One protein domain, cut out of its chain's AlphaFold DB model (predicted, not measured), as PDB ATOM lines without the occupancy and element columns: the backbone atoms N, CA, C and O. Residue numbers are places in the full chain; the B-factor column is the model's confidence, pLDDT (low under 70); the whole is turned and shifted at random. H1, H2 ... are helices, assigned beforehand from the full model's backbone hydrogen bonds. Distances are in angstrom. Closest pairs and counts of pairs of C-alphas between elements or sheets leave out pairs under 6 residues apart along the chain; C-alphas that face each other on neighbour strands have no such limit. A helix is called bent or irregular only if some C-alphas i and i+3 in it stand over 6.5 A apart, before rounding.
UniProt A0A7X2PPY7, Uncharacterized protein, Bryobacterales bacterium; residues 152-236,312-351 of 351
ATOM      1  N   ALA A 152     480.082 451.862 462.470       90.19
ATOM      2  CA  ALA A 152     479.957 451.739 461.027       90.19
ATOM      3  C   ALA A 152     478.779 452.606 460.545       90.19
ATOM      4  O   ALA A 152     477.812 452.755 461.297       90.19
ATOM      5  N   PRO A 153     478.811 453.195 459.339       92.75
ATOM      6  CA  PRO A 153     477.715 454.030 458.836       92.75
ATOM      7  C   PRO A 153     476.346 453.335 458.811       92.75
ATOM      8  O   PRO A 153     475.312 453.985 458.977       92.75
ATOM      9  N   GLU A 154     476.333 452.009 458.653       93.81
ATOM     10  CA  GLU A 154     475.137 451.163 458.660       93.81
ATOM     11  C   GLU A 154     474.340 451.308 459.955       93.81
ATOM     12  O   GLU A 154     473.117 451.230 459.925       93.81
ATOM     13  N   PHE A 155     475.005 451.587 461.080       95.19
ATOM     14  CA  PHE A 155     474.333 451.857 462.347       95.19
ATOM     15  C   PHE A 155     473.339 453.023 462.225       95.19
ATOM     16  O   PHE A 155     472.183 452.885 462.623       95.19
ATOM     17  N   ILE A 156     473.768 454.157 461.658       96.31
ATOM     18  CA  ILE A 156     472.910 455.340 461.510       96.31
ATOM     19  C   ILE A 156     471.804 455.040 460.494       96.31
ATOM     20  O   ILE A 156     470.640 455.332 460.759       96.31
ATOM     21  N   ALA A 157     472.132 454.409 459.363       94.75
ATOM     22  CA  ALA A 157     471.136 454.042 458.358       94.75
ATOM     23  C   ALA A 157     470.045 453.120 458.930       94.75
ATOM     24  O   ALA A 157     468.861 453.435 458.824       94.75
ATOM     25  N   ASN A 158     470.428 452.038 459.613       95.44
ATOM     26  CA  ASN A 158     469.492 451.079 460.200       95.44
ATOM     27  C   ASN A 158     468.668 451.709 461.327       95.44
ATOM     28  O   ASN A 158     467.471 451.437 461.429       95.44
ATOM     29  N   LEU A 159     469.273 452.598 462.125       96.44
ATOM     30  CA  LEU A 159     468.561 453.372 463.139       96.44
ATOM     31  C   LEU A 159     467.459 454.218 462.493       96.44
ATOM     32  O   LEU A 159     466.299 454.074 462.865       96.44
ATOM     33  N   PHE A 160     467.781 455.059 461.506       94.44
ATOM     34  CA  PHE A 160     466.787 455.924 460.858       94.44
ATOM     35  C   PHE A 160     465.729 455.137 460.087       94.44
ATOM     36  O   PHE A 160     464.552 455.485 460.164       94.44
ATOM     37  N   SER A 161     466.111 454.067 459.389       91.44
ATOM     38  CA  SER A 161     465.153 453.169 458.740       91.44
ATOM     39  C   SER A 161     464.196 452.569 459.774       91.44
ATOM     40  O   SER A 161     462.986 452.659 459.594       91.44
ATOM     41  N   GLY A 162     464.710 452.082 460.910       91.94
ATOM     42  CA  GLY A 162     463.904 451.608 462.035       91.94
ATOM     43  C   GLY A 162     462.957 452.671 462.602       91.94
ATOM     44  O   GLY A 162     461.764 452.414 462.754       91.94
ATOM     45  N   LEU A 163     463.457 453.880 462.872       93.31
ATOM     46  CA  LEU A 163     462.676 454.974 463.463       93.31
ATOM     47  C   LEU A 163     461.518 455.434 462.563       93.31
ATOM     48  O   LEU A 163     460.404 455.630 463.054       93.31
ATOM     49  N   LYS A 164     461.741 455.533 461.246       89.12
ATOM     50  CA  LYS A 164     460.719 455.962 460.271       89.12
ATOM     51  C   LYS A 164     459.471 455.073 460.277       89.12
ATOM     52  O   LYS A 164     458.370 455.565 460.036       89.12
ATOM     53  N   HIS A 165     459.608 453.785 460.597       86.06
ATOM     54  CA  HIS A 165     458.475 452.856 460.652       86.06
ATOM     55  C   HIS A 165     457.502 453.120 461.811       86.06
ATOM     56  O   HIS A 165     456.352 452.688 461.737       86.06
ATOM     57  N   PHE A 166     457.915 453.854 462.848       80.44
ATOM     58  CA  PHE A 166     457.053 454.183 463.988       80.44
ATOM     59  C   PHE A 166     456.205 455.444 463.780       80.44
ATOM     60  O   PHE A 166     455.424 455.790 464.664       80.44
ATOM     61  N   GLN A 167     456.332 456.105 462.618       71.75
ATOM     62  CA  GLN A 167     455.553 457.286 462.211       71.75
ATOM     63  C   GLN A 167     455.559 458.434 463.236       71.75
ATOM     64  O   GLN A 167     454.630 459.239 463.282       71.75
ATOM     65  N   ASP A 168     456.617 458.528 464.044       80.81
ATOM     66  CA  ASP A 168     456.825 459.633 464.970       80.81
ATOM     67  C   ASP A 168     458.009 460.493 464.501       80.81
ATOM     68  O   ASP A 168     459.167 460.100 464.692       80.81
ATOM     69  N   PRO A 169     457.750 461.668 463.902       83.00
ATOM     70  CA  PRO A 169     458.815 462.535 463.410       83.00
ATOM     71  C   PRO A 169     459.716 463.057 464.539       83.00
ATOM     72  O   PRO A 169     460.869 463.393 464.283       83.00
ATOM     73  N   THR A 170     459.239 463.078 465.791       91.38
ATOM     74  CA  THR A 170     460.026 463.572 466.929       91.38
ATOM     75  C   THR A 170     461.190 462.649 467.280       91.38
ATOM     76  O   THR A 170     462.230 463.136 467.715       91.38
ATOM     77  N   LEU A 171     461.069 461.335 467.046       94.06
ATOM     78  CA  LEU A 171     462.149 460.384 467.336       94.06
ATOM     79  C   LEU A 171     463.288 460.488 466.322       94.06
ATOM     80  O   LEU A 171     464.454 460.474 466.717       94.06
ATOM     81  N   CYS A 172     462.963 460.619 465.031       94.38
ATOM     82  CA  CYS A 172     463.967 460.861 463.995       94.38
ATOM     83  C   CYS A 172     464.697 462.185 464.242       94.38
ATOM     84  O   CYS A 172     465.923 462.224 464.171       94.38
ATOM     85  N   GLU A 173     463.959 463.246 464.578       95.12
ATOM     86  CA  GLU A 173     464.540 464.561 464.849       95.12
ATOM     87  C   GLU A 173     465.437 464.549 466.095       95.12
ATOM     88  O   GLU A 173     466.579 464.999 466.039       95.12
ATOM     89  N   ALA A 174     464.982 463.944 467.197       96.75
ATOM     90  CA  ALA A 174     465.788 463.802 468.408       96.75
ATOM     91  C   ALA A 174     467.059 462.968 468.166       96.75
ATOM     92  O   ALA A 174     468.118 463.270 468.718       96.75
ATOM     93  N   ALA A 175     466.981 461.923 467.334       97.19
ATOM     94  CA  ALA A 175     468.159 461.162 466.927       97.19
ATOM     95  C   ALA A 175     469.121 462.022 466.096       97.19
ATOM     96  O   ALA A 175     470.323 462.013 466.360       97.19
ATOM     97  N   ALA A 176     468.607 462.790 465.130       97.19
ATOM     98  CA  ALA A 176     469.411 463.689 464.309       97.19
ATOM     99  C   ALA A 176     470.145 464.730 465.162       97.19
ATOM    100  O   ALA A 176     471.357 464.878 465.015       97.19
ATOM    101  N   GLU A 177     469.457 465.373 466.107       97.56
ATOM    102  CA  GLU A 177     470.040 466.357 467.025       97.56
ATOM    103  C   GLU A 177     471.160 465.754 467.894       97.56
ATOM    104  O   GLU A 177     472.249 466.326 468.014       97.56
ATOM    105  N   LYS A 178     470.943 464.564 468.471       97.44
ATOM    106  CA  LYS A 178     471.948 463.873 469.303       97.44
ATOM    107  C   LYS A 178     473.198 463.472 468.520       97.44
ATOM    108  O   LYS A 178     474.304 463.544 469.052       97.44
ATOM    109  N   LEU A 179     473.034 463.053 467.265       97.06
ATOM    110  CA  LEU A 179     474.157 462.731 466.383       97.06
ATOM    111  C   LEU A 179     474.898 464.006 465.947       97.06
ATOM    112  O   LEU A 179     476.123 464.074 466.042       97.06
ATOM    113  N   ALA A 180     474.156 465.030 465.517       96.50
ATOM    114  CA  ALA A 180     474.672 466.309 465.027       96.50
ATOM    115  C   ALA A 180     475.442 467.106 466.091       96.50
ATOM    116  O   ALA A 180     476.429 467.773 465.784       96.50
ATOM    117  N   SER A 181     475.011 467.034 467.352       96.50
ATOM    118  CA  SER A 181     475.644 467.744 468.472       96.50
ATOM    119  C   SER A 181     476.971 467.130 468.937       96.50
ATOM    120  O   SER A 181     477.648 467.733 469.769       96.50
ATOM    121  N   ARG A 182     477.361 465.961 468.405       94.81
ATOM    122  CA  ARG A 182     478.514 465.170 468.877       94.81
ATOM    123  C   ARG A 182     479.422 464.672 467.741       94.81
ATOM    124  O   ARG A 182     479.620 463.460 467.587       94.81
ATOM    125  N   PRO A 183     479.994 465.575 466.923       93.19
ATOM    126  CA  PRO A 183     480.827 465.206 465.776       93.19
ATOM    127  C   PRO A 183     482.135 464.484 466.154       93.19
ATOM    128  O   PRO A 183     482.774 463.885 465.296       93.19
ATOM    129  N   GLU A 184     482.557 464.515 467.418       88.50
ATOM    130  CA  GLU A 184     483.696 463.745 467.929       88.50
ATOM    131  C   GLU A 184     483.404 462.244 468.056       88.50
ATOM    132  O   GLU A 184     484.319 461.430 467.932       88.50
ATOM    133  N   VAL A 185     482.136 461.873 468.272       91.12
ATOM    134  CA  VAL A 185     481.682 460.474 468.315       91.12
ATOM    135  C   VAL A 185     481.101 460.062 466.966       91.12
ATOM    136  O   VAL A 185     481.440 459.006 466.436       91.12
ATOM    137  N   PHE A 186     480.261 460.917 466.383       94.38
ATOM    138  CA  PHE A 186     479.583 460.683 465.111       94.38
ATOM    139  C   PHE A 186     480.240 461.508 464.000       94.38
ATOM    140  O   PHE A 186     479.653 462.441 463.457       94.38
ATOM    141  N   HIS A 187     481.496 461.182 463.684       93.56
ATOM    142  CA  HIS A 187     482.314 461.979 462.768       93.56
ATOM    143  C   HIS A 187     481.662 462.149 461.383       93.56
ATOM    144  O   HIS A 187     481.383 461.139 460.723       93.56
ATOM    145  N   PRO A 188     481.479 463.389 460.879       95.12
ATOM    146  CA  PRO A 188     480.763 463.629 459.627       95.12
ATOM    147  C   PRO A 188     481.315 462.862 458.424       95.12
ATOM    148  O   PRO A 188     480.553 462.215 457.713       95.12
ATOM    149  N   THR A 189     482.637 462.843 458.246       94.44
ATOM    150  CA  THR A 189     483.291 462.145 457.125       94.44
ATOM    151  C   THR A 189     483.196 460.620 457.217       94.44
ATOM    152  O   THR A 189     483.092 459.953 456.195       94.44
ATOM    153  N   ALA A 190     483.255 460.057 458.428       92.62
ATOM    154  CA  ALA A 190     483.392 458.611 458.611       92.62
ATOM    155  C   ALA A 190     482.047 457.904 458.814       92.62
ATOM    156  O   ALA A 190     481.946 456.714 458.538       92.62
ATOM    157  N   LEU A 191     481.035 458.621 459.316       94.88
ATOM    158  CA  LEU A 191     479.760 458.047 459.747       94.88
ATOM    159  C   LEU A 191     478.562 458.731 459.097       94.88
ATOM    160  O   LEU A 191     477.788 458.072 458.411       94.88
ATOM    161  N   VAL A 192     478.406 460.043 459.299       96.25
ATOM    162  CA  VAL A 192     477.161 460.745 458.943       96.25
ATOM    163  C   VAL A 192     476.978 460.839 457.432       96.25
ATOM    164  O   VAL A 192     475.918 460.474 456.934       96.25
ATOM    165  N   VAL A 193     477.992 461.281 456.682       96.06
ATOM    166  CA  VAL A 193     477.879 461.430 455.220       96.06
ATOM    167  C   VAL A 193     477.641 460.087 454.519       96.06
ATOM    168  O   VAL A 193     476.678 460.012 453.752       96.06
ATOM    169  N   PRO A 194     478.408 459.011 454.798       95.88
ATOM    170  CA  PRO A 194     478.122 457.705 454.202       95.88
ATOM    171  C   PRO A 194     476.748 457.145 454.608       95.88
ATOM    172  O   PRO A 194     476.090 456.483 453.807       95.88
ATOM    173  N   ALA A 195     476.270 457.434 455.825       95.38
ATOM    174  CA  ALA A 195     474.929 457.035 456.248       95.38
ATOM    175  C   ALA A 195     473.826 457.788 455.489       95.38
ATOM    176  O   ALA A 195     472.864 457.162 455.053       95.38
ATOM    177  N   ILE A 196     473.969 459.105 455.287       94.12
ATOM    178  CA  ILE A 196     473.036 459.895 454.465       94.12
ATOM    179  C   ILE A 196     473.011 459.351 453.033       94.12
ATOM    180  O   ILE A 196     471.932 459.126 452.492       94.12
ATOM    181  N   GLU A 197     474.179 459.091 452.435       93.12
ATOM    182  CA  GLU A 197     474.285 458.510 451.091       93.12
ATOM    183  C   GLU A 197     473.528 457.187 450.986       93.12
ATOM    184  O   GLU A 197     472.728 457.002 450.067       93.12
ATOM    185  N   ARG A 198     473.703 456.307 451.973       92.12
ATOM    186  CA  ARG A 198     472.990 455.034 452.041       92.12
ATOM    187  C   ARG A 198     471.475 455.214 452.158       92.12
ATOM    188  O   ARG A 198     470.736 454.587 451.406       92.12
ATOM    189  N   ILE A 199     471.015 456.077 453.065       89.69
ATOM    190  CA  ILE A 199     469.583 456.344 453.268       89.69
ATOM    191  C   ILE A 199     468.952 456.895 451.984       89.69
ATOM    192  O   ILE A 199     467.848 456.494 451.628       89.69
ATOM    193  N   CYS A 200     469.638 457.794 451.275       85.75
ATOM    194  CA  CYS A 200     469.146 458.347 450.015       85.75
ATOM    195  C   CYS A 200     469.129 457.308 448.882       85.75
ATOM    196  O   CYS A 200     468.184 457.298 448.097       85.75
ATOM    197  N   ALA A 201     470.131 456.427 448.802       85.06
ATOM    198  CA  ALA A 201     470.189 455.370 447.790       85.06
ATOM    199  C   ALA A 201     469.067 454.326 447.948       85.06
ATOM    200  O   ALA A 201     468.573 453.797 446.957       85.06
ATOM    201  N   GLU A 202     468.634 454.048 449.181       76.44
ATOM    202  CA  GLU A 202     467.529 453.124 449.476       76.44
ATOM    203  C   GLU A 202     466.136 453.714 449.140       76.44
ATOM    204  O   GLU A 202     465.148 452.980 449.135       76.44
ATOM    205  N   GLN A 203     466.038 455.017 448.838       68.31
ATOM    206  CA  GLN A 203     464.778 455.752 448.630       68.31
ATOM    207  C   GLN A 203     464.456 456.092 447.157       68.31
ATOM    208  O   GLN A 203     463.632 456.970 446.910       68.31
ATOM    209  N   ASP A 204     465.068 455.430 446.170       54.19
ATOM    210  CA  ASP A 204     464.842 455.710 444.738       54.19
ATOM    211  C   ASP A 204     463.491 455.127 444.223       54.19
ATOM    212  O   ASP A 204     463.271 453.918 444.364       54.19
ATOM    213  N   PRO A 205     462.569 455.924 443.620       55.25
ATOM    214  CA  PRO A 205     462.685 457.345 443.303       55.25
ATOM    215  C   PRO A 205     462.376 458.264 444.484       55.25
ATOM    216  O   PRO A 205     461.359 458.120 445.166       55.25
ATOM    217  N   LEU A 206     463.266 459.249 444.650       52.50
ATOM    218  CA  LEU A 206     463.289 460.244 445.718       52.50
ATOM    219  C   LEU A 206     461.876 460.808 445.990       52.50
ATOM    220  O   LEU A 206     461.300 461.446 445.099       52.50
ATOM    221  N   PRO A 207     461.294 460.612 447.190       49.47
ATOM    222  CA  PRO A 207     460.020 461.231 447.526       49.47
ATOM    223  C   PRO A 207     460.125 462.767 447.428       49.47
ATOM    224  O   PRO A 207     461.189 463.339 447.669       49.47
ATOM    225  N   PRO A 208     459.027 463.471 447.096       48.47
ATOM    226  CA  PRO A 208     459.044 464.906 446.787       48.47
ATOM    227  C   PRO A 208     459.430 465.824 447.964       48.47
ATOM    228  O   PRO A 208     459.635 467.019 447.751       48.47
ATOM    229  N   ALA A 209     459.544 465.294 449.186       60.34
ATOM    230  CA  ALA A 209     459.975 466.021 450.374       60.34
ATOM    231  C   ALA A 209     461.152 465.292 451.041       60.34
ATOM    232  O   ALA A 209     461.041 464.118 451.394       60.34
ATOM    233  N   VAL A 210     462.269 466.004 451.214       68.31
ATOM    234  CA  VAL A 210     463.414 465.534 452.004       68.31
ATOM    235  C   VAL A 210     462.952 465.368 453.453       68.31
ATOM    236  O   VAL A 210     462.328 466.270 454.008       68.31
ATOM    237  N   ASP A 211     463.233 464.213 454.054       84.06
ATOM    238  CA  ASP A 211     462.952 463.952 455.468       84.06
ATOM    239  C   ASP A 211     463.634 465.027 456.349       84.06
ATOM    240  O   ASP A 211     464.853 465.204 456.222       84.06
ATOM    241  N   PRO A 212     462.897 465.749 457.222       89.69
ATOM    242  CA  PRO A 212     463.453 466.845 458.021       89.69
ATOM    243  C   PRO A 212     464.660 466.448 458.873       89.69
ATOM    244  O   PRO A 212     465.623 467.209 458.957       89.69
ATOM    245  N   ALA A 213     464.662 465.236 459.429       92.44
ATOM    246  CA  ALA A 213     465.745 464.769 460.280       92.44
ATOM    247  C   ALA A 213     467.002 464.445 459.456       92.44
ATOM    248  O   ALA A 213     468.131 464.724 459.869       92.44
ATOM    249  N   ILE A 214     466.824 463.924 458.237       91.56
ATOM    250  CA  ILE A 214     467.933 463.746 457.287       91.56
ATOM    251  C   ILE A 214     468.459 465.105 456.817       91.56
ATOM    252  O   ILE A 214     469.672 465.288 456.704       91.56
ATOM    253  N   GLN A 215     467.579 466.084 456.602       92.12
ATOM    254  CA  GLN A 215     467.979 467.454 456.285       92.12
ATOM    255  C   GLN A 215     468.755 468.113 457.438       92.12
ATOM    256  O   GLN A 215     469.727 468.826 457.175       92.12
ATOM    257  N   HIS A 216     468.384 467.863 458.697       94.56
ATOM    258  CA  HIS A 216     469.145 468.307 459.866       94.56
ATOM    259  C   HIS A 216     470.556 467.710 459.844       94.56
ATOM    260  O   HIS A 216     471.532 468.463 459.858       94.56
ATOM    261  N   LEU A 217     470.689 466.383 459.718       95.31
ATOM    262  CA  LEU A 217     471.999 465.726 459.633       95.31
ATOM    263  C   LEU A 217     472.849 466.270 458.481       95.31
ATOM    264  O   LEU A 217     474.031 466.559 458.671       95.31
ATOM    265  N   TRP A 218     472.244 466.456 457.305       95.62
ATOM    266  CA  TRP A 218     472.912 467.055 456.150       95.62
ATOM    267  C   TRP A 218     473.430 468.461 456.469       95.62
ATOM    268  O   TRP A 218     474.580 468.779 456.172       95.62
ATOM    269  N   THR A 219     472.602 469.289 457.111       95.88
ATOM    270  CA  THR A 219     472.926 470.686 457.438       95.88
ATOM    271  C   THR A 219     474.067 470.756 458.449       95.88
ATOM    272  O   THR A 219     475.055 471.442 458.202       95.88
ATOM    273  N   SER A 220     473.985 469.982 459.535       96.88
ATOM    274  CA  SER A 220     475.038 469.902 460.553       96.88
ATOM    275  C   SER A 220     476.365 469.395 459.975       96.88
ATOM    276  O   SER A 220     477.417 470.000 460.199       96.88
ATOM    277  N   ALA A 221     476.329 468.335 459.158       96.75
ATOM    278  CA  ALA A 221     477.521 467.812 458.498       96.75
ATOM    279  C   ALA A 221     478.142 468.844 457.540       96.75
ATOM    280  O   ALA A 221     479.354 469.056 457.570       96.75
ATOM    281  N   ALA A 222     477.327 469.527 456.731       96.75
ATOM    282  CA  ALA A 222     477.795 470.568 455.820       96.75
ATOM    283  C   ALA A 222     478.428 471.751 456.573       96.75
ATOM    284  O   ALA A 222     479.506 472.213 456.196       96.75
ATOM    285  N   GLU A 223     477.813 472.219 457.662       96.81
ATOM    286  CA  GLU A 223     478.366 473.287 458.502       96.81
ATOM    287  C   GLU A 223     479.690 472.887 459.161       96.81
ATOM    288  O   GLU A 223     480.637 473.680 459.166       96.81
ATOM    289  N   PHE A 224     479.785 471.661 459.680       96.56
ATOM    290  CA  PHE A 224     481.019 471.128 460.253       96.56
ATOM    291  C   PHE A 224     482.148 471.086 459.218       96.56
ATOM    292  O   PHE A 224     483.249 471.586 459.473       96.56
ATOM    293  N   LEU A 225     481.871 470.516 458.041       96.50
ATOM    294  CA  LEU A 225     482.852 470.367 456.971       96.50
ATOM    295  C   LEU A 225     483.308 471.735 456.458       96.50
ATOM    296  O   LEU A 225     484.509 471.967 456.338       96.50
ATOM    297  N   LEU A 226     482.382 472.667 456.207       96.38
ATOM    298  CA  LEU A 226     482.716 474.020 455.752       96.38
ATOM    299  C   LEU A 226     483.542 474.774 456.794       96.38
ATOM    300  O   LEU A 226     484.568 475.357 456.456       96.38
ATOM    301  N   ARG A 227     483.166 474.707 458.076       95.69
ATOM    302  CA  ARG A 227     483.940 475.346 459.151       95.69
ATOM    303  C   ARG A 227     485.401 474.886 459.158       95.69
ATOM    304  O   ARG A 227     486.282 475.676 459.486       95.69
ATOM    305  N   ARG A 228     485.658 473.616 458.836       93.25
ATOM    306  CA  ARG A 228     487.004 473.031 458.862       93.25
ATOM    307  C   ARG A 228     487.768 473.211 457.553       93.25
ATOM    308  O   ARG A 228     488.976 473.441 457.610       93.25
ATOM    309  N   SER A 229     487.085 473.105 456.414       95.00
ATOM    310  CA  SER A 229     487.703 472.849 455.103       95.00
ATOM    311  C   SER A 229     487.105 473.643 453.949       95.00
ATOM    312  O   SER A 229     487.327 473.311 452.789       95.00
ATOM    313  N   GLU A 230     486.397 474.733 454.237       94.75
ATOM    314  CA  GLU A 230     486.034 475.705 453.200       94.75
ATOM    315  C   GLU A 230     487.272 476.329 452.538       94.75
ATOM    316  O   GLU A 230     487.257 476.603 451.341       94.75
ATOM    317  N   VAL A 231     488.357 476.516 453.299       90.56
ATOM    318  CA  VAL A 231     489.629 477.052 452.799       90.56
ATOM    319  C   VAL A 231     490.717 475.973 452.883       90.56
ATOM    320  O   VAL A 231     490.884 475.376 453.951       90.56
ATOM    321  N   PRO A 232     491.492 475.737 451.805       89.44
ATOM    322  CA  PRO A 232     492.600 474.788 451.828       89.44
ATOM    323  C   PRO A 232     493.646 475.131 452.905       89.44
ATOM    324  O   PRO A 232     494.046 476.301 453.013       89.44
ATOM    325  N   PRO A 233     494.147 474.138 453.670       89.19
ATOM    326  CA  PRO A 233     495.262 474.335 454.585       89.19
ATOM    327  C   PRO A 233     496.478 474.900 453.847       89.19
ATOM    328  O   PRO A 233     496.943 474.334 452.858       89.19
ATOM    329  N   GLN A 234     497.012 476.016 454.337       86.88
ATOM    330  CA  GLN A 234     498.169 476.652 453.715       86.88
ATOM    331  C   GLN A 234     499.463 475.941 454.132       86.88
ATOM    332  O   GLN A 234     499.632 475.627 455.316       86.88
ATOM    333  N   PRO A 235     500.394 475.683 453.196       83.75
ATOM    334  CA  PRO A 235     501.686 475.112 453.542       83.75
ATOM    335  C   PRO A 235     502.477 476.081 454.434       83.75
ATOM    336  O   PRO A 235     502.445 477.290 454.198       83.75
ATOM    337  N   PRO A 236     503.241 475.581 455.426       84.19
ATOM    338  CA  PRO A 236     504.161 476.423 456.183       84.19
ATOM    339  C   PRO A 236     505.148 477.133 455.246       84.19
ATOM    340  O   PRO A 236     505.739 476.494 454.362       84.19
ATOM    341  N   PHE A 312     501.199 468.885 459.078       88.50
ATOM    342  CA  PHE A 312     500.631 469.482 457.865       88.50
ATOM    343  C   PHE A 312     500.147 468.411 456.877       88.50
ATOM    344  O   PHE A 312     499.040 468.511 456.357       88.50
ATOM    345  N   LYS A 313     500.935 467.351 456.651       89.06
ATOM    346  CA  LYS A 313     500.535 466.233 455.776       89.06
ATOM    347  C   LYS A 313     499.285 465.518 456.293       89.06
ATOM    348  O   LYS A 313     498.404 465.199 455.499       89.06
ATOM    349  N   ALA A 314     499.194 465.289 457.604       88.12
ATOM    350  CA  ALA A 314     498.010 464.713 458.234       88.12
ATOM    351  C   ALA A 314     496.784 465.619 458.046       88.12
ATOM    352  O   ALA A 314     495.754 465.149 457.572       88.12
ATOM    353  N   ARG A 315     496.920 466.931 458.290       91.50
ATOM    354  CA  ARG A 315     495.842 467.902 458.059       91.50
ATOM    355  C   ARG A 315     495.405 467.960 456.594       91.50
ATOM    356  O   ARG A 315     494.211 468.069 456.335       91.50
ATOM    357  N   MET A 316     496.341 467.871 455.649       92.38
ATOM    358  CA  MET A 316     496.033 467.795 454.215       92.38
ATOM    359  C   MET A 316     495.286 466.512 453.847       92.38
ATOM    360  O   MET A 316     494.388 466.553 453.014       92.38
ATOM    361  N   LYS A 317     495.620 465.379 454.473       90.38
ATOM    362  CA  LYS A 317     494.853 464.141 454.300       90.38
ATOM    363  C   LYS A 317     493.419 464.311 454.810       90.38
ATOM    364  O   LYS A 317     492.493 464.056 454.053       90.38
ATOM    365  N   GLU A 318     493.248 464.814 456.036       90.38
ATOM    366  CA  GLU A 318     491.922 465.116 456.597       90.38
ATOM    367  C   GLU A 318     491.133 466.069 455.691       90.38
ATOM    368  O   GLU A 318     489.952 465.849 455.453       90.38
ATOM    369  N   TYR A 319     491.796 467.090 455.140       94.19
ATOM    370  CA  TYR A 319     491.191 468.029 454.199       94.19
ATOM    371  C   TYR A 319     490.653 467.316 452.954       94.19
ATOM    372  O   TYR A 319     489.509 467.541 452.578       94.19
ATOM    373  N   HIS A 320     491.432 466.424 452.334       94.50
ATOM    374  CA  HIS A 320     490.957 465.664 451.176       94.50
ATOM    375  C   HIS A 320     489.786 464.738 451.520       94.50
ATOM    376  O   HIS A 320     488.835 464.660 450.742       94.50
ATOM    377  N   ASP A 321     489.820 464.081 452.682       93.31
ATOM    378  CA  ASP A 321     488.721 463.225 453.141       93.31
ATOM    379  C   ASP A 321     487.437 464.061 453.369       93.31
ATOM    380  O   ASP A 321     486.338 463.664 452.981       93.31
ATOM    381  N   GLU A 322     487.566 465.264 453.938       95.38
ATOM    382  CA  GLU A 322     486.468 466.220 454.144       95.38
ATOM    383  C   GLU A 322     485.913 466.772 452.820       95.38
ATOM    384  O   GLU A 322     484.696 466.858 452.660       95.38
ATOM    385  N   ILE A 323     486.772 467.093 451.845       96.69
ATOM    386  CA  ILE A 323     486.355 467.499 450.493       96.69
ATOM    387  C   ILE A 323     485.619 466.357 449.783       96.69
ATOM    388  O   ILE A 323     484.578 466.593 449.169       96.69
ATOM    389  N   ALA A 324     486.100 465.116 449.892       95.94
ATOM    390  CA  ALA A 324     485.404 463.957 449.337       95.94
ATOM    391  C   ALA A 324     484.000 463.798 449.949       95.94
ATOM    392  O   ALA A 324     483.031 463.581 449.219       95.94
ATOM    393  N   ALA A 325     483.862 463.998 451.264       95.81
ATOM    394  CA  ALA A 325     482.563 464.003 451.930       95.81
ATOM    395  C   ALA A 325     481.655 465.156 451.457       95.81
ATOM    396  O   ALA A 325     480.470 464.932 451.199       95.81
ATOM    397  N   MET A 326     482.192 466.368 451.265       96.12
ATOM    398  CA  MET A 326     481.440 467.484 450.671       96.12
ATOM    399  C   MET A 326     480.945 467.146 449.258       96.12
ATOM    400  O   MET A 326     479.788 467.415 448.941       96.12
ATOM    401  N   CYS A 327     481.779 466.517 448.419       94.75
ATOM    402  CA  CYS A 327     481.386 466.066 447.081       94.75
ATOM    403  C   CYS A 327     480.185 465.110 447.125       94.75
ATOM    404  O   CYS A 327     479.282 465.228 446.295       94.75
ATOM    405  N   THR A 328     480.158 464.180 448.082       94.06
ATOM    406  CA  THR A 328     479.008 463.290 448.293       94.06
ATOM    407  C   THR A 328     477.772 464.079 448.727       94.06
ATOM    408  O   THR A 328     476.721 463.947 448.104       94.06
ATOM    409  N   LEU A 329     477.888 464.970 449.718       92.75
ATOM    410  CA  LEU A 329     476.753 465.770 450.193       92.75
ATOM    411  C   LEU A 329     476.169 466.709 449.132       92.75
ATOM    412  O   LEU A 329     474.958 466.925 449.131       92.75
ATOM    413  N   VAL A 330     476.993 467.255 448.231       92.38
ATOM    414  CA  VAL A 330     476.543 468.109 447.117       92.38
ATOM    415  C   VAL A 330     475.615 467.343 446.168       92.38
ATOM    416  O   VAL A 330     474.612 467.896 445.724       92.38
ATOM    417  N   LYS A 331     475.892 466.062 445.893       89.75
ATOM    418  CA  LYS A 331     475.025 465.217 445.045       89.75
ATOM    419  C   LYS A 331     473.652 464.973 445.673       89.75
ATOM    420  O   LYS A 331     472.680 464.766 444.955       89.75
ATOM    421  N   LEU A 332     473.592 465.004 447.000       87.12
ATOM    422  CA  LEU A 332     472.403 464.735 447.811       87.12
ATOM    423  C   LEU A 332     471.744 466.031 448.311       87.12
ATOM    424  O   LEU A 332     470.894 465.999 449.198       87.12
ATOM    425  N   ALA A 333     472.179 467.186 447.803       78.31
ATOM    426  CA  ALA A 333     471.912 468.460 448.443       78.31
ATOM    427  C   ALA A 333     470.455 468.925 448.283       78.31
ATOM    428  O   ALA A 333     469.928 468.966 447.165       78.31
ATOM    429  N   PRO A 334     469.823 469.426 449.361       78.31
ATOM    430  CA  PRO A 334     468.636 470.251 449.220       78.31
ATOM    431  C   PRO A 334     469.007 471.554 448.498       78.31
ATOM    432  O   PRO A 334     470.138 472.041 448.585       78.31
ATOM    433  N   LYS A 335     468.061 472.183 447.796       78.31
ATOM    434  CA  LYS A 335     468.294 473.506 447.190       78.31
ATOM    435  C   LYS A 335     468.409 474.560 448.297       78.31
ATOM    436  O   LYS A 335     467.398 475.007 448.826       78.31
ATOM    437  N   SER A 336     469.632 474.965 448.647       85.19
ATOM    438  CA  SER A 336     469.892 475.929 449.724       85.19
ATOM    439  C   SER A 336     471.117 476.814 449.448       85.19
ATOM    440  O   SER A 336     471.933 476.524 448.570       85.19
ATOM    441  N   ALA A 337     471.262 477.907 450.206       89.44
ATOM    442  CA  ALA A 337     472.474 478.734 450.174       89.44
ATOM    443  C   ALA A 337     473.711 477.961 450.667       89.44
ATOM    444  O   ALA A 337     474.808 478.159 450.142       89.44
ATOM    445  N   LEU A 338     473.522 477.046 451.623       91.62
ATOM    446  CA  LEU A 338     474.584 476.198 452.161       91.62
ATOM    447  C   LEU A 338     475.140 475.255 451.085       91.62
ATOM    448  O   LEU A 338     476.353 475.129 450.947       91.62
ATOM    449  N   SER A 339     474.265 474.692 450.247       90.50
ATOM    450  CA  SER A 339     474.647 473.823 449.125       90.50
ATOM    451  C   SER A 339     475.524 474.561 448.115       90.50
ATOM    452  O   SER A 339     476.584 474.070 447.746       90.50
ATOM    453  N   LYS A 340     475.148 475.795 447.747       92.06
ATOM    454  CA  LYS A 340     475.952 476.646 446.850       92.06
ATOM    455  C   LYS A 340     477.334 476.958 447.426       92.06
ATOM    456  O   LYS A 340     478.320 476.978 446.693       92.06
ATOM    457  N   ARG A 341     477.410 477.215 448.734       94.81
ATOM    458  CA  ARG A 341     478.672 477.487 449.433       94.81
ATOM    459  C   ARG A 341     479.574 476.250 449.454       94.81
ATOM    460  O   ARG A 341     480.762 476.361 449.172       94.81
ATOM    461  N   MET A 342     479.001 475.069 449.688       93.88
ATOM    462  CA  MET A 342     479.726 473.796 449.629       93.88
ATOM    463  C   MET A 342     480.205 473.458 448.213       93.88
ATOM    464  O   MET A 342     481.359 473.077 448.037       93.88
ATOM    465  N   GLU A 343     479.382 473.687 447.185       93.50
ATOM    466  CA  GLU A 343     479.803 473.571 445.783       93.50
ATOM    467  C   GLU A 343     480.989 474.488 445.452       93.50
ATOM    468  O   GLU A 343     481.894 474.086 444.721       93.50
ATOM    469  N   ALA A 344     480.996 475.721 445.968       93.56
ATOM    470  CA  ALA A 344     482.100 476.654 445.766       93.56
ATOM    471  C   ALA A 344     483.392 476.174 446.449       93.56
ATOM    472  O   ALA A 344     484.447 476.214 445.819       93.56
ATOM    473  N   ALA A 345     483.307 475.668 447.685       93.25
ATOM    474  CA  ALA A 345     484.450 475.103 448.407       93.25
ATOM    475  C   ALA A 345     485.050 473.884 447.681       93.25
ATOM    476  O   ALA A 345     486.259 473.817 447.467       93.25
ATOM    477  N   VAL A 346     484.199 472.963 447.211       93.69
ATOM    478  CA  VAL A 346     484.626 471.807 446.405       93.69
ATOM    479  C   VAL A 346     485.312 472.259 445.112       93.69
ATOM    480  O   VAL A 346     486.391 471.767 444.782       93.69
ATOM    481  N   LYS A 347     484.746 473.238 444.394       91.94
ATOM    482  CA  LYS A 347     485.369 473.787 443.176       91.94
ATOM    483  C   LYS A 347     486.726 474.428 443.463       91.94
ATOM    484  O   LYS A 347     487.656 474.198 442.706       91.94
ATOM    485  N   ALA A 348     486.855 475.174 444.558       89.06
ATOM    486  CA  ALA A 348     488.113 475.809 444.955       89.06
ATOM    487  C   ALA A 348     489.206 474.804 445.371       89.06
ATOM    488  O   ALA A 348     490.386 475.144 445.355       89.06
ATOM    489  N   SER A 349     488.823 473.579 445.744       86.00
ATOM    490  CA  SER A 349     489.749 472.495 446.102       86.00
ATOM    491  C   SER A 349     490.285 471.703 444.902       86.00
ATOM    492  O   SER A 349     491.256 470.960 445.042       86.00
ATOM    493  N   THR A 350     489.653 471.847 443.730       74.75
ATOM    494  CA  THR A 350     490.055 471.159 442.497       74.75
ATOM    495  C   THR A 350     491.019 472.068 441.719       74.75
ATOM    496  O   THR A 350     490.652 473.215 441.467       74.75
ATOM    497  N   PRO A 351     492.240 471.610 441.386       57.06
ATOM    498  CA  PRO A 351     493.247 472.427 440.706       57.06
ATOM    499  C   PRO A 351     492.896 472.788 439.258       57.06
ATOM    500  O   PRO A 351     492.165 472.008 438.600       57.06
TER     501      PRO A 351
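What this domain is: This is residues 152 to 236 and 312 to 351 of the 351 residues of an uncharacterized protein of Bryobacterales bacterium (UniProt A0A7X2PPY7). Helix H4 runs lengthwise through the middle of an elongated body of helices, in an up-and-down bundle with H3 and H5, each running against the one before it. The hairpin of H1 and H2 covers H3 and H4 toward one end, H6 packs on H4 and H5, and residues 203 to 208 stick out. The printed part has 125 residues with six named helices, H1 to H6 in order, and no named strand: all helix. It is compact, with a radius of gyration of the C-alphas of 14.9 A, and spans 53 by 29 by 20 A.

Where its parts are: H1, residues 153 to 164, begins at C-alpha 153 (477.715, 454.030, 458.836) and is 17.2 A long. H2 is residues 169 to 180, 16.4 A; H3, residues 188 to 201, 17.9 A, is irregular, with C-alphas 190 and 193 7.1 A apart. H4 is residues 212 to 229, 25.2 A; H5, residues 312 to 331, 29.0 A. H6, residues 337 to 349, 18.8 A, ends at C-alpha 349 (489.749, 472.495, 446.102).

How they stand to each other: H4, the hub, touches four helices. The closest C-alphas are Glu 173 and Ala 213 for H2, 4.7 A; Pro 188 and Ala 221 for H3, 5.4 A; Ser 229 and Tyr 319 for H5, 6.0 A; Leu 226 and Met 342 for H6, 6.8 A. H1 touches H3 at a steep tilt of 50 degrees, closest at C-alphas 153 and 191, 4.6 A. H1 and H6 are apart. Every O i to N i+4 pair is within hydrogen-bond range in H1, H2, H4 and H6; H3 has 8 of 10, H5 15 of 16.

The domain as a whole: The C-alphas of Phe 166 and Pro 236 are farthest apart, 52.7 A. Residues 237 to 311 are not printed; C-alphas 236 and 312 are 8.0 A apart. No link printed whole is long. Residues 203 to 210 and 351 have pLDDT under 70.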